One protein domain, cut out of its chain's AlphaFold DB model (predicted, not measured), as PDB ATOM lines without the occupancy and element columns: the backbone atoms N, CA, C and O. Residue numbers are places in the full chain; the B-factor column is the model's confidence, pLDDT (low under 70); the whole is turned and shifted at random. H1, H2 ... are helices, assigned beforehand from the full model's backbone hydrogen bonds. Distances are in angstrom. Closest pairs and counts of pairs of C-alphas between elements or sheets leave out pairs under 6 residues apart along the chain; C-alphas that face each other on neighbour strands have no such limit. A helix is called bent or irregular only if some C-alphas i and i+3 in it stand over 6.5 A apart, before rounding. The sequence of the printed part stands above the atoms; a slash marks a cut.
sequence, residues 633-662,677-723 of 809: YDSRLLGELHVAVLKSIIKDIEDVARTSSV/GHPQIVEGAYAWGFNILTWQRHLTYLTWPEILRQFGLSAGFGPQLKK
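This is residues 633 to 662 and 677 to 723 of the 809 residues of an uncharacterized protein of Aegilops tauschii subsp. strangulata (UniProt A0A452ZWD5). One long helix, H1, forms a straight edge, and three short helices gather along one side of it: H3 and H4 pack on successive parts of H1, with nearly matching lines but running opposite ways, and H2 lies across the end of H4 near Ser 714. The 77 printed residues hold four named helices, in the order H1, H2, H3, H4, and no named strand; the class is all helix. The whole is compact, with a radius of gyration of the C-alphas of 12.8 A, and its outline is flat, spanning 38 by 31 by 16 A.

H1, residues 636 to 662, is close to but not clearly touching H2, residues 679 to 688; their lines are about perpendicular at 78 degrees, and the closest C-alphas, of Ile 653 and Val 682, are 7.5 A apart. H3, residues 692 to 698, touches H1 at its residues 647 to 654 alone, with the C-alphas of Ile 650 and Gln 696 closest at 6.6 A. They run opposite ways at a shallow tilt of 34 degrees, only just short of steep. H3 is close to but not clearly touching H2, with the C-alphas of Ala 685 and Ile 692 closest at 7.0 A. H4, residues 704 to 714, touches H1 at residues 639 to 646 of H1 alone, with Val 643 and Trp 704 having the closest C-alphas at 6.1 A; they run the same way at a steep tilt of 43 degrees. H4 touches H2 about perpendicular at 77 degrees, the closest C-alphas being those of Gly 684 and Ser 714, 4.2 A apart. H3 and H4 are close but not clearly touching, at a shallow tilt of 9 degrees, opposite ways; the C-alphas of Trp 695 and Ile 707 are closest at 6.4 A. The helix packing is mostly crossed, but only just: 1 of 3 touching pairs has a shallow tilt. Every O i to N i+4 pair is within hydrogen-bond range in H1, H2 and H4; in H3 it is 1 of 3, beside 3 of 4 O i to N i+3 pairs.

H1 begins at C-alpha 636, (457.132, 420.625, 421.491), and is 38.7 A from first to last C-alpha. H2 is 14.1 A long and begins at C-alpha 679, (484.591, 436.152, 422.259). H3 is 10.1 A long and irregular, only just: C-alphas 693 and 696 are 6.6 A apart. H4 is 14.9 A long and ends at C-alpha 714, (476.026, 437.526, 417.040).

The two C-alphas farthest apart, of Tyr 633 and Val 662, are 43.8 A apart. Residues 663 to 676 are not printed, and C-alphas 662 and 677 are 15.0 A apart across this cut, which lies in the link from H1 to H2. The links H2 to H3 and H3 to H4 are tight. Mean pLDDT of the printed part is 80.2; residues 633, 657 to 662, 677 to 678 and 720 to 723 are under 70.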
ATOM      1  N   TYR A 633     454.156 421.908 412.961       68.25
ATOM      2  CA  TYR A 633     454.275 423.376 413.056       68.25
ATOM      3  C   TYR A 633     454.559 423.905 414.478       68.25
ATOM      4  O   TYR A 633     455.376 424.806 414.633       68.25
ATOM      5  N   ASP A 634     453.913 423.338 415.505       71.50
ATOM      6  CA  ASP A 634     454.084 423.698 416.927       71.50
ATOM      7  C   ASP A 634     454.761 422.550 417.706       71.50
ATOM      8  O   ASP A 634     454.294 422.072 418.744       71.50
ATOM      9  N   SER A 635     455.868 422.047 417.160       87.00
ATOM     10  CA  SER A 635     456.598 420.893 417.690       87.00
ATOM     11  C   SER A 635     457.225 421.141 419.070       87.00
ATOM     12  O   SER A 635     458.289 421.756 419.210       87.00
ATOM     13  N   ARG A 636     456.599 420.585 420.117       87.56
ATOM     14  CA  ARG A 636     457.132 420.625 421.491       87.56
ATOM     15  C   ARG A 636     458.516 419.974 421.596       87.56
ATOM     16  O   ARG A 636     459.384 420.541 422.253       87.56
ATOM     17  N   LEU A 637     458.725 418.817 420.958       89.38
ATOM     18  CA  LEU A 637     460.013 418.113 420.997       89.38
ATOM     19  C   LEU A 637     461.114 418.967 420.354       89.38
ATOM     20  O   LEU A 637     462.174 419.142 420.949       89.38
ATOM     21  N   LEU A 638     460.847 419.583 419.198       89.00
ATOM     22  CA  LEU A 638     461.811 420.467 418.541       89.00
ATOM     23  C   LEU A 638     462.159 421.688 419.409       89.00
ATOM     24  O   LEU A 638     463.322 422.092 419.461       89.00
ATOM     25  N   GLY A 639     461.178 422.237 420.133       88.75
ATOM     26  CA  GLY A 639     461.399 423.295 421.119       88.75
ATOM     27  C   GLY A 639     462.238 422.848 422.321       88.75
ATOM     28  O   GLY A 639     463.127 423.583 422.745       88.75
ATOM     29  N   GLU A 640     462.011 421.645 422.857       90.12
ATOM     30  CA  GLU A 640     462.817 421.074 423.949       90.12
ATOM     31  C   GLU A 640     464.278 420.851 423.525       90.12
ATOM     32  O   GLU A 640     465.189 421.260 424.249       90.12
ATOM     33  N   LEU A 641     464.508 420.320 422.318       91.88
ATOM     34  CA  LEU A 641     465.842 420.117 421.739       91.88
ATOM     35  C   LEU A 641     466.625 421.432 421.578       91.88
ATOM     36  O   LEU A 641     467.768 421.536 422.035       91.88
ATOM     37  N   HIS A 642     466.012 422.460 420.979       90.94
ATOM     38  CA  HIS A 642     466.662 423.763 420.801       90.94
ATOM     39  C   HIS A 642     466.898 424.485 422.132       90.94
ATOM     40  O   HIS A 642     467.971 425.054 422.336       90.94
ATOM     41  N   VAL A 643     465.937 424.439 423.062       92.38
ATOM     42  CA  VAL A 643     466.093 425.034 424.399       92.38
ATOM     43  C   VAL A 643     467.235 424.368 425.174       92.38
ATOM     44  O   VAL A 643     467.996 425.077 425.829       92.38
ATOM     45  N   ALA A 644     467.403 423.045 425.095       92.56
ATOM     46  CA  ALA A 644     468.504 422.342 425.757       92.56
ATOM     47  C   ALA A 644     469.886 422.742 425.203       92.56
ATOM     48  O   ALA A 644     470.801 423.049 425.970       92.56
ATOM     49  N   VAL A 645     470.031 422.814 423.875       92.69
ATOM     50  CA  VAL A 645     471.288 423.230 423.226       92.69
ATOM     51  C   VAL A 645     471.610 424.695 423.520       92.69
ATOM     52  O   VAL A 645     472.726 425.002 423.940       92.69
ATOM     53  N   LEU A 646     470.634 425.597 423.385       91.75
ATOM     54  CA  LEU A 646     470.827 427.018 423.680       91.75
ATOM     55  C   LEU A 646     471.166 427.256 425.160       91.75
ATOM     56  O   LEU A 646     472.068 428.040 425.435       91.75
ATOM     57  N   LYS A 647     470.535 426.550 426.113       91.44
ATOM     58  CA  LYS A 647     470.903 426.619 427.545       91.44
ATOM     59  C   LYS A 647     472.384 426.300 427.765       91.44
ATOM     60  O   LYS A 647     473.065 427.044 428.469       91.44
ATOM     61  N   SER A 648     472.880 425.227 427.150       90.06
ATOM     62  CA  SER A 648     474.282 424.807 427.249       90.06
ATOM     63  C   SER A 648     475.247 425.822 426.630       90.06
ATOM     64  O   SER A 648     476.242 426.177 427.259       90.06
ATOM     65  N   ILE A 649     474.926 426.346 425.443       88.88
ATOM     66  CA  ILE A 649     475.744 427.355 424.748       88.88
ATOM     67  C   ILE A 649     475.787 428.676 425.530       88.88
ATOM     68  O   ILE A 649     476.864 429.222 425.762       88.88
ATOM     69  N   ILE A 650     474.634 429.182 425.984       88.69
ATOM     70  CA  ILE A 650     474.549 430.427 426.762       88.69
ATOM     71  C   ILE A 650     475.348 430.298 428.064       88.69
ATOM     72  O   ILE A 650     476.043 431.235 428.448       88.69
ATOM     73  N   LYS A 651     475.297 429.136 428.723       87.00
ATOM     74  CA  LYS A 651     476.047 428.872 429.955       87.00
ATOM     75  C   LYS A 651     477.567 428.944 429.753       87.00
ATOM     76  O   LYS A 651     478.225 429.600 430.556       87.00
ATOM     77  N   ASP A 652     478.110 428.344 428.689       85.31
ATOM     78  CA  ASP A 652     479.547 428.443 428.366       85.31
ATOM     79  C   ASP A 652     479.956 429.896 428.063       85.31
ATOM     80  O   ASP A 652     480.921 430.413 428.628       85.31
ATOM     81  N   ILE A 653     479.150 430.605 427.263       83.81
ATOM     82  CA  ILE A 653     479.358 432.028 426.956       83.81
ATOM     83  C   ILE A 653     479.337 432.885 428.233       83.81
ATOM     84  O   ILE A 653     480.192 433.755 428.402       83.81
ATOM     85  N   GLU A 654     478.409 432.637 429.162       80.69
ATOM     86  CA  GLU A 654     478.359 433.328 430.454       80.69
ATOM     87  C   GLU A 654     479.546 432.985 431.365       80.69
ATOM     88  O   GLU A 654     480.068 433.881 432.029       80.69
ATOM     89  N   ASP A 655     479.983 431.722 431.427       76.19
ATOM     90  CA  ASP A 655     481.150 431.303 432.219       76.19
ATOM     91  C   ASP A 655     482.438 431.979 431.703       76.19
ATOM     92  O   ASP A 655     483.275 432.440 432.492       76.19
ATOM     93  N   VAL A 656     482.559 432.153 430.386       70.75
ATOM     94  CA  VAL A 656     483.686 432.839 429.737       70.75
ATOM     95  C   VAL A 656     483.605 434.362 429.892       70.75
ATOM     96  O   VAL A 656     484.598 435.003 430.247       70.75
ATOM     97  N   ALA A 657     482.426 434.964 429.723       65.94
ATOM     98  CA  ALA A 657     482.232 436.395 429.964       65.94
ATOM     99  C   ALA A 657     482.514 436.764 431.435       65.94
ATOM    100  O   ALA A 657     483.210 437.747 431.719       65.94
ATOM    101  N   ARG A 658     482.048 435.938 432.385       65.94
ATOM    102  CA  ARG A 658     482.323 436.112 433.819       65.94
ATOM    103  C   ARG A 658     483.812 435.963 434.135       65.94
ATOM    104  O   ARG A 658     484.348 436.826 434.825       65.94
ATOM    105  N   THR A 659     484.509 434.957 433.604       58.25
ATOM    106  CA  THR A 659     485.959 434.808 433.853       58.25
ATOM    107  C   THR A 659     486.797 435.949 433.265       58.25
ATOM    108  O   THR A 659     487.718 436.407 433.940       58.25
ATOM    109  N   SER A 660     486.444 436.492 432.094       49.00
ATOM    110  CA  SER A 660     487.110 437.675 431.517       49.00
ATOM    111  C   SER A 660     487.054 438.897 432.454       49.00
ATOM    112  O   SER A 660     488.082 439.489 432.789       49.00
ATOM    113  N   SER A 661     485.861 439.226 432.970       46.03
ATOM    114  CA  SER A 661     485.647 440.401 433.839       46.03
ATOM    115  C   SER A 661     486.357 440.364 435.203       46.03
ATOM    116  O   SER A 661     486.564 441.415 435.809       46.03
ATOM    117  N   VAL A 662     486.766 439.187 435.688       44.47
ATOM    118  CA  VAL A 662     487.487 439.035 436.969       44.47
ATOM    119  C   VAL A 662     489.007 439.215 436.806       44.47
ATOM    120  O   VAL A 662     489.697 439.508 437.780       44.47
ATOM    121  N   GLY A 677     484.911 429.276 424.928       52.34
ATOM    122  CA  GLY A 677     484.767 430.720 424.762       52.34
ATOM    123  C   GLY A 677     484.683 431.198 423.321       52.34
ATOM    124  O   GLY A 677     485.614 431.046 422.532       52.34
ATOM    125  N   HIS A 678     483.576 431.879 423.028       67.19
ATOM    126  CA  HIS A 678     483.297 432.530 421.754       67.19
ATOM    127  C   HIS A 678     483.333 434.065 421.909       67.19
ATOM    128  O   HIS A 678     482.276 434.702 421.895       67.19
ATOM    129  N   PRO A 679     484.511 434.701 422.082       73.06
ATOM    130  CA  PRO A 679     484.591 436.152 422.259       73.06
ATOM    131  C   PRO A 679     484.019 436.918 421.060       73.06
ATOM    132  O   PRO A 679     483.435 437.974 421.259       73.06
ATOM    133  N   GLN A 680     484.079 436.354 419.848       77.50
ATOM    134  CA  GLN A 680     483.461 436.924 418.647       77.50
ATOM    135  C   GLN A 680     481.928 436.968 418.743       77.50
ATOM    136  O   GLN A 680     481.325 437.923 418.270       77.50
ATOM    137  N   ILE A 681     481.295 435.980 419.390       83.69
ATOM    138  CA  ILE A 681     479.840 435.977 419.623       83.69
ATOM    139  C   ILE A 681     479.482 436.999 420.708       83.69
ATOM    140  O   ILE A 681     478.471 437.683 420.597       83.69
ATOM    141  N   VAL A 682     480.327 437.159 421.731       84.00
ATOM    142  CA  VAL A 682     480.146 438.198 422.759       84.00
ATOM    143  C   VAL A 682     480.281 439.603 422.155       84.00
ATOM    144  O   VAL A 682     479.434 440.463 422.390       84.00
ATOM    145  N   GLU A 683     481.309 439.829 421.339       81.75
ATOM    146  CA  GLU A 683     481.553 441.082 420.617       81.75
ATOM    147  C   GLU A 683     480.439 441.382 419.603       81.75
ATOM    148  O   GLU A 683     479.893 442.485 419.602       81.75
ATOM    149  N   GLY A 684     480.032 440.389 418.806       83.06
ATOM    150  CA  GLY A 684     478.922 440.497 417.862       83.06
ATOM    151  C   GLY A 684     477.593 440.809 418.549       83.06
ATOM    152  O   GLY A 684     476.880 441.711 418.110       83.06
ATOM    153  N   ALA A 685     477.283 440.148 419.669       84.44
ATOM    154  CA  ALA A 685     476.089 440.441 420.461       84.44
ATOM    155  C   ALA A 685     476.078 441.895 420.954       84.44
ATOM    156  O   ALA A 685     475.075 442.589 420.784       84.44
ATOM    157  N   TYR A 686     477.199 442.393 421.490       83.25
ATOM    158  CA  TYR A 686     477.310 443.795 421.899       83.25
ATOM    159  C   TYR A 686     477.240 444.773 420.718       83.25
ATOM    160  O   TYR A 686     476.620 445.826 420.860       83.25
ATOM    161  N   ALA A 687     477.792 444.431 419.550       81.88
ATOM    162  CA  ALA A 687     477.686 445.250 418.341       81.88
ATOM    163  C   ALA A 687     476.231 445.375 417.842       81.88
ATOM    164  O   ALA A 687     475.807 446.459 417.444       81.88
ATOM    165  N   TRP A 688     475.444 444.298 417.929       81.44
ATOM    166  CA  TRP A 688     473.997 444.311 417.671       81.44
ATOM    167  C   TRP A 688     473.163 444.961 418.791       81.44
ATOM    168  O   TRP A 688     471.984 445.260 418.582       81.44
ATOM    169  N   GLY A 689     473.752 445.191 419.969       80.12
ATOM    170  CA  GLY A 689     473.073 445.709 421.159       80.12
ATOM    171  C   GLY A 689     472.297 444.658 421.966       80.12
ATOM    172  O   GLY A 689     471.489 445.024 422.818       80.12
ATOM    173  N   PHE A 690     472.516 443.361 421.723       85.50
ATOM    174  CA  PHE A 690     471.855 442.282 422.458       85.50
ATOM    175  C   PHE A 690     472.434 442.118 423.869       85.50
ATOM    176  O   PHE A 690     473.648 442.100 424.081       85.50
ATOM    177  N   ASN A 691     471.555 441.942 424.855       81.88
ATOM    178  CA  ASN A 691     471.953 441.717 426.240       81.88
ATOM    179  C   ASN A 691     472.053 440.213 426.535       81.88
ATOM    180  O   ASN A 691     471.079 439.583 426.934       81.88
ATOM    181  N   ILE A 692     473.250 439.643 426.385       82.50
ATOM    182  CA  ILE A 692     473.525 438.212 426.618       82.50
ATOM    183  C   ILE A 692     473.009 437.743 427.997       82.50
ATOM    184  O   ILE A 692     472.482 436.642 428.127       82.50
ATOM    185  N   LEU A 693     473.066 438.607 429.021       79.62
ATOM    186  CA  LEU A 693     472.629 438.301 430.392       79.62
ATOM    187  C   LEU A 693     471.099 438.182 430.556       79.62
ATOM    188  O   LEU A 693     470.627 437.799 431.633       79.62
ATOM    189  N   THR A 694     470.305 438.521 429.532       82.38
ATOM    190  CA  THR A 694     468.865 438.221 429.493       82.38
ATOM    191  C   THR A 694     468.542 436.974 428.676       82.38
ATOM    192  O   THR A 694     467.476 436.407 428.901       82.38
ATOM    193  N   TRP A 695     469.446 436.463 427.826       88.31
ATOM    194  CA  TRP A 695     469.196 435.255 427.024       88.31
ATOM    195  C   TRP A 695     468.817 434.052 427.896       88.31
ATOM    196  O   TRP A 695     467.781 433.436 427.660       88.31
ATOM    197  N   GLN A 696     469.569 433.768 428.967       85.62
ATOM    198  CA  GLN A 696     469.245 432.680 429.904       85.62
ATOM    199  C   GLN A 696     467.884 432.871 430.599       85.62
ATOM    200  O   GLN A 696     467.183 431.897 430.862       85.62
ATOM    201  N   ARG A 697     467.496 434.119 430.890       84.75
ATOM    202  CA  ARG A 697     466.232 434.450 431.573       84.75
ATOM    203  C   ARG A 697     465.029 434.360 430.644       84.75
ATOM    204  O   ARG A 697     463.939 434.023 431.092       84.75
ATOM    205  N   HIS A 698     465.224 434.717 429.379       85.25
ATOM    206  CA  HIS A 698     464.166 434.820 428.381       85.25
ATOM    207  C   HIS A 698     464.070 433.566 427.503       85.25
ATOM    208  O   HIS A 698     463.161 433.503 426.684       85.25
ATOM    209  N   LEU A 699     464.948 432.564 427.645       88.88
ATOM    210  CA  LEU A 699     464.917 431.324 426.860       88.88
ATOM    211  C   LEU A 699     463.808 430.364 427.330       88.88
ATOM    212  O   LEU A 699     463.911 429.703 428.364       88.88
ATOM    213  N   THR A 700     462.757 430.253 426.520       86.94
ATOM    214  CA  THR A 700     461.572 429.413 426.738       86.94
ATOM    215  C   THR A 700     461.157 428.722 425.436       86.94
ATOM    216  O   THR A 700     461.646 429.065 424.358       86.94
ATOM    217  N   TYR A 701     460.190 427.803 425.504       84.19
ATOM    218  CA  TYR A 701     459.650 427.106 424.328       84.19
ATOM    219  C   TYR A 701     459.000 428.023 423.272       84.19
ATOM    220  O   TYR A 701     458.867 427.601 422.130       84.19
ATOM    221  N   LEU A 702     458.637 429.267 423.620       80.56
ATOM    222  CA  LEU A 702     458.054 430.252 422.690       80.56
ATOM    223  C   LEU A 702     459.061 431.302 422.190       80.56
ATOM    224  O   LEU A 702     458.783 432.028 421.242       80.56
ATOM    225  N   THR A 703     460.219 431.411 422.839       84.56
ATOM    226  CA  THR A 703     461.199 432.489 422.620       84.56
ATOM    227  C   THR A 703     462.551 431.981 422.125       84.56
ATOM    228  O   THR A 703     463.358 432.781 421.654       84.56
ATOM    229  N   TRP A 704     462.803 430.665 422.163       87.94
ATOM    230  CA  TRP A 704     464.012 430.068 421.591       87.94
ATOM    231  C   TRP A 704     464.287 430.459 420.126       87.94
ATOM    232  O   TRP A 704     465.470 430.611 419.829       87.94
ATOM    233  N   PRO A 705     463.300 430.708 419.230       86.56
ATOM    234  CA  PRO A 705     463.607 431.139 417.865       86.56
ATOM    235  C   PRO A 705     464.235 432.536 417.830       86.56
ATOM    236  O   PRO A 705     465.170 432.768 417.072       86.56
ATOM    237  N   GLU A 706     463.786 433.456 418.691       86.12
ATOM    238  CA  GLU A 706     464.356 434.805 418.800       86.12
ATOM    239  C   GLU A 706     465.728 434.784 419.487       86.12
ATOM    240  O   GLU A 706     466.647 435.463 419.037       86.12
ATOM    241  N   ILE A 707     465.917 433.957 420.522       88.38
ATOM    242  CA  ILE A 707     467.242 433.771 421.138       88.38
ATOM    243  C   ILE A 707     468.225 433.128 420.141       88.38
ATOM    244  O   ILE A 707     469.373 433.560 420.059       88.38
ATOM    245  N   LEU A 708     467.777 432.168 419.324       88.88
ATOM    246  CA  LEU A 708     468.568 431.591 418.231       88.88
ATOM    247  C   LEU A 708     468.878 432.630 417.142       88.88
ATOM    248  O   LEU A 708     470.006 432.675 416.657       88.88
ATOM    249  N   ARG A 709     467.919 433.499 416.792       86.50
ATOM    250  CA  ARG A 709     468.107 434.607 415.838       86.50
ATOM    251  C   ARG A 709     469.177 435.584 416.327       86.50
ATOM    252  O   ARG A 709     470.082 435.927 415.569       86.50
ATOM    253  N   GLN A 710     469.114 435.992 417.598       86.56
ATOM    254  CA  GLN A 710     470.115 436.864 418.223       86.56
ATOM    255  C   GLN A 710     471.487 436.184 418.303       86.56
ATOM    256  O   GLN A 710     472.492 436.806 417.958       86.56
ATOM    257  N   PHE A 711     471.544 434.904 418.682       88.06
ATOM    258  CA  PHE A 711     472.776 434.114 418.691       88.06
ATOM    259  C   PHE A 711     473.406 433.998 417.291       88.06
ATOM    260  O   PHE A 711     474.594 434.272 417.138       88.06
ATOM    261  N   GLY A 712     472.615 433.676 416.263       86.38
ATOM    262  CA  GLY A 712     473.071 433.573 414.873       86.38
ATOM    263  C   GLY A 712     473.655 434.886 414.352       86.38
ATOM    264  O   GLY A 712     474.791 434.903 413.878       86.38
ATOM    265  N   LEU A 713     472.941 436.000 414.545       84.75
ATOM    266  CA  LEU A 713     473.426 437.345 414.207       84.75
ATOM    267  C   LEU A 713     474.711 437.723 414.954       84.75
ATOM    268  O   LEU A 713     475.603 438.348 414.379       84.75
ATOM    269  N   SER A 714     474.826 437.316 416.220       86.62
ATOM    270  CA  SER A 714     476.026 437.526 417.040       86.62
ATOM    271  C   SER A 714     477.216 436.697 416.548       86.62
ATOM    272  O   SER A 714     478.352 437.149 416.626       86.62
ATOM    273  N   ALA A 715     476.961 435.508 416.001       85.31
ATOM    274  CA  ALA A 715     477.952 434.649 415.355       85.31
ATOM    275  C   ALA A 715     478.235 435.015 413.880       85.31
ATOM    276  O   ALA A 715     479.042 434.350 413.235       85.31
ATOM    277  N   GLY A 716     477.611 436.074 413.349       80.38
ATOM    278  CA  GLY A 716     477.830 436.576 411.987       80.38
ATOM    279  C   GLY A 716     476.946 435.951 410.899       80.38
ATOM    280  O   GLY A 716     477.121 436.280 409.726       80.38
ATOM    281  N   PHE A 717     475.985 435.094 411.259       78.69
ATOM    282  CA  PHE A 717     475.005 434.530 410.328       78.69
ATOM    283  C   PHE A 717     473.826 435.488 410.133       78.69
ATOM    284  O   PHE A 717     473.114 435.799 411.087       78.69
ATOM    285  N   GLY A 718     473.566 435.888 408.886       70.81
ATOM    286  CA  GLY A 718     472.426 436.729 408.506       70.81
ATOM    287  C   GLY A 718     472.839 438.054 407.855       70.81
ATOM    288  O   GLY A 718     473.955 438.169 407.340       70.81
ATOM    289  N   PRO A 719     471.943 439.058 407.829       71.06
ATOM    290  CA  PRO A 719     472.258 440.389 407.320       71.06
ATOM    291  C   PRO A 719     473.453 440.998 408.059       71.06
ATOM    292  O   PRO A 719     473.470 441.049 409.286       71.06
ATOM    293  N   GLN A 720     474.446 441.504 407.327       68.38
ATOM    294  CA  GLN A 720     475.575 442.200 407.946       68.38
ATOM    295  C   GLN A 720     475.090 443.466 408.659       68.38
ATOM    296  O   GLN A 720     474.369 444.279 408.069       68.38
ATOM    297  N   LEU A 721     475.514 443.649 409.914       66.81
ATOM    298  CA  LEU A 721     475.198 444.837 410.699       66.81
ATOM    299  C   LEU A 721     475.710 446.076 409.958       66.81
ATOM    300  O   LEU A 721     476.913 446.348 409.917       66.81
ATOM    301  N   LYS A 722     474.788 446.857 409.387       58.06
ATOM    302  CA  LYS A 722     475.101 448.185 408.859       58.06
ATOM    303  C   LYS A 722     475.586 449.028 410.032       58.06
ATOM    304  O   LYS A 722     474.767 449.480 410.832       58.06
ATOM    305  N   LYS A 723     476.908 449.218 410.139       50.97
ATOM    306  CA  LYS A 723     477.510 450.133 411.116       50.97
ATOM    307  C   LYS A 723     476.738 451.445 411.059       50.97
ATOM    308  O   LYS A 723     476.697 452.079 410.005       50.97
TER     309      LYS A 723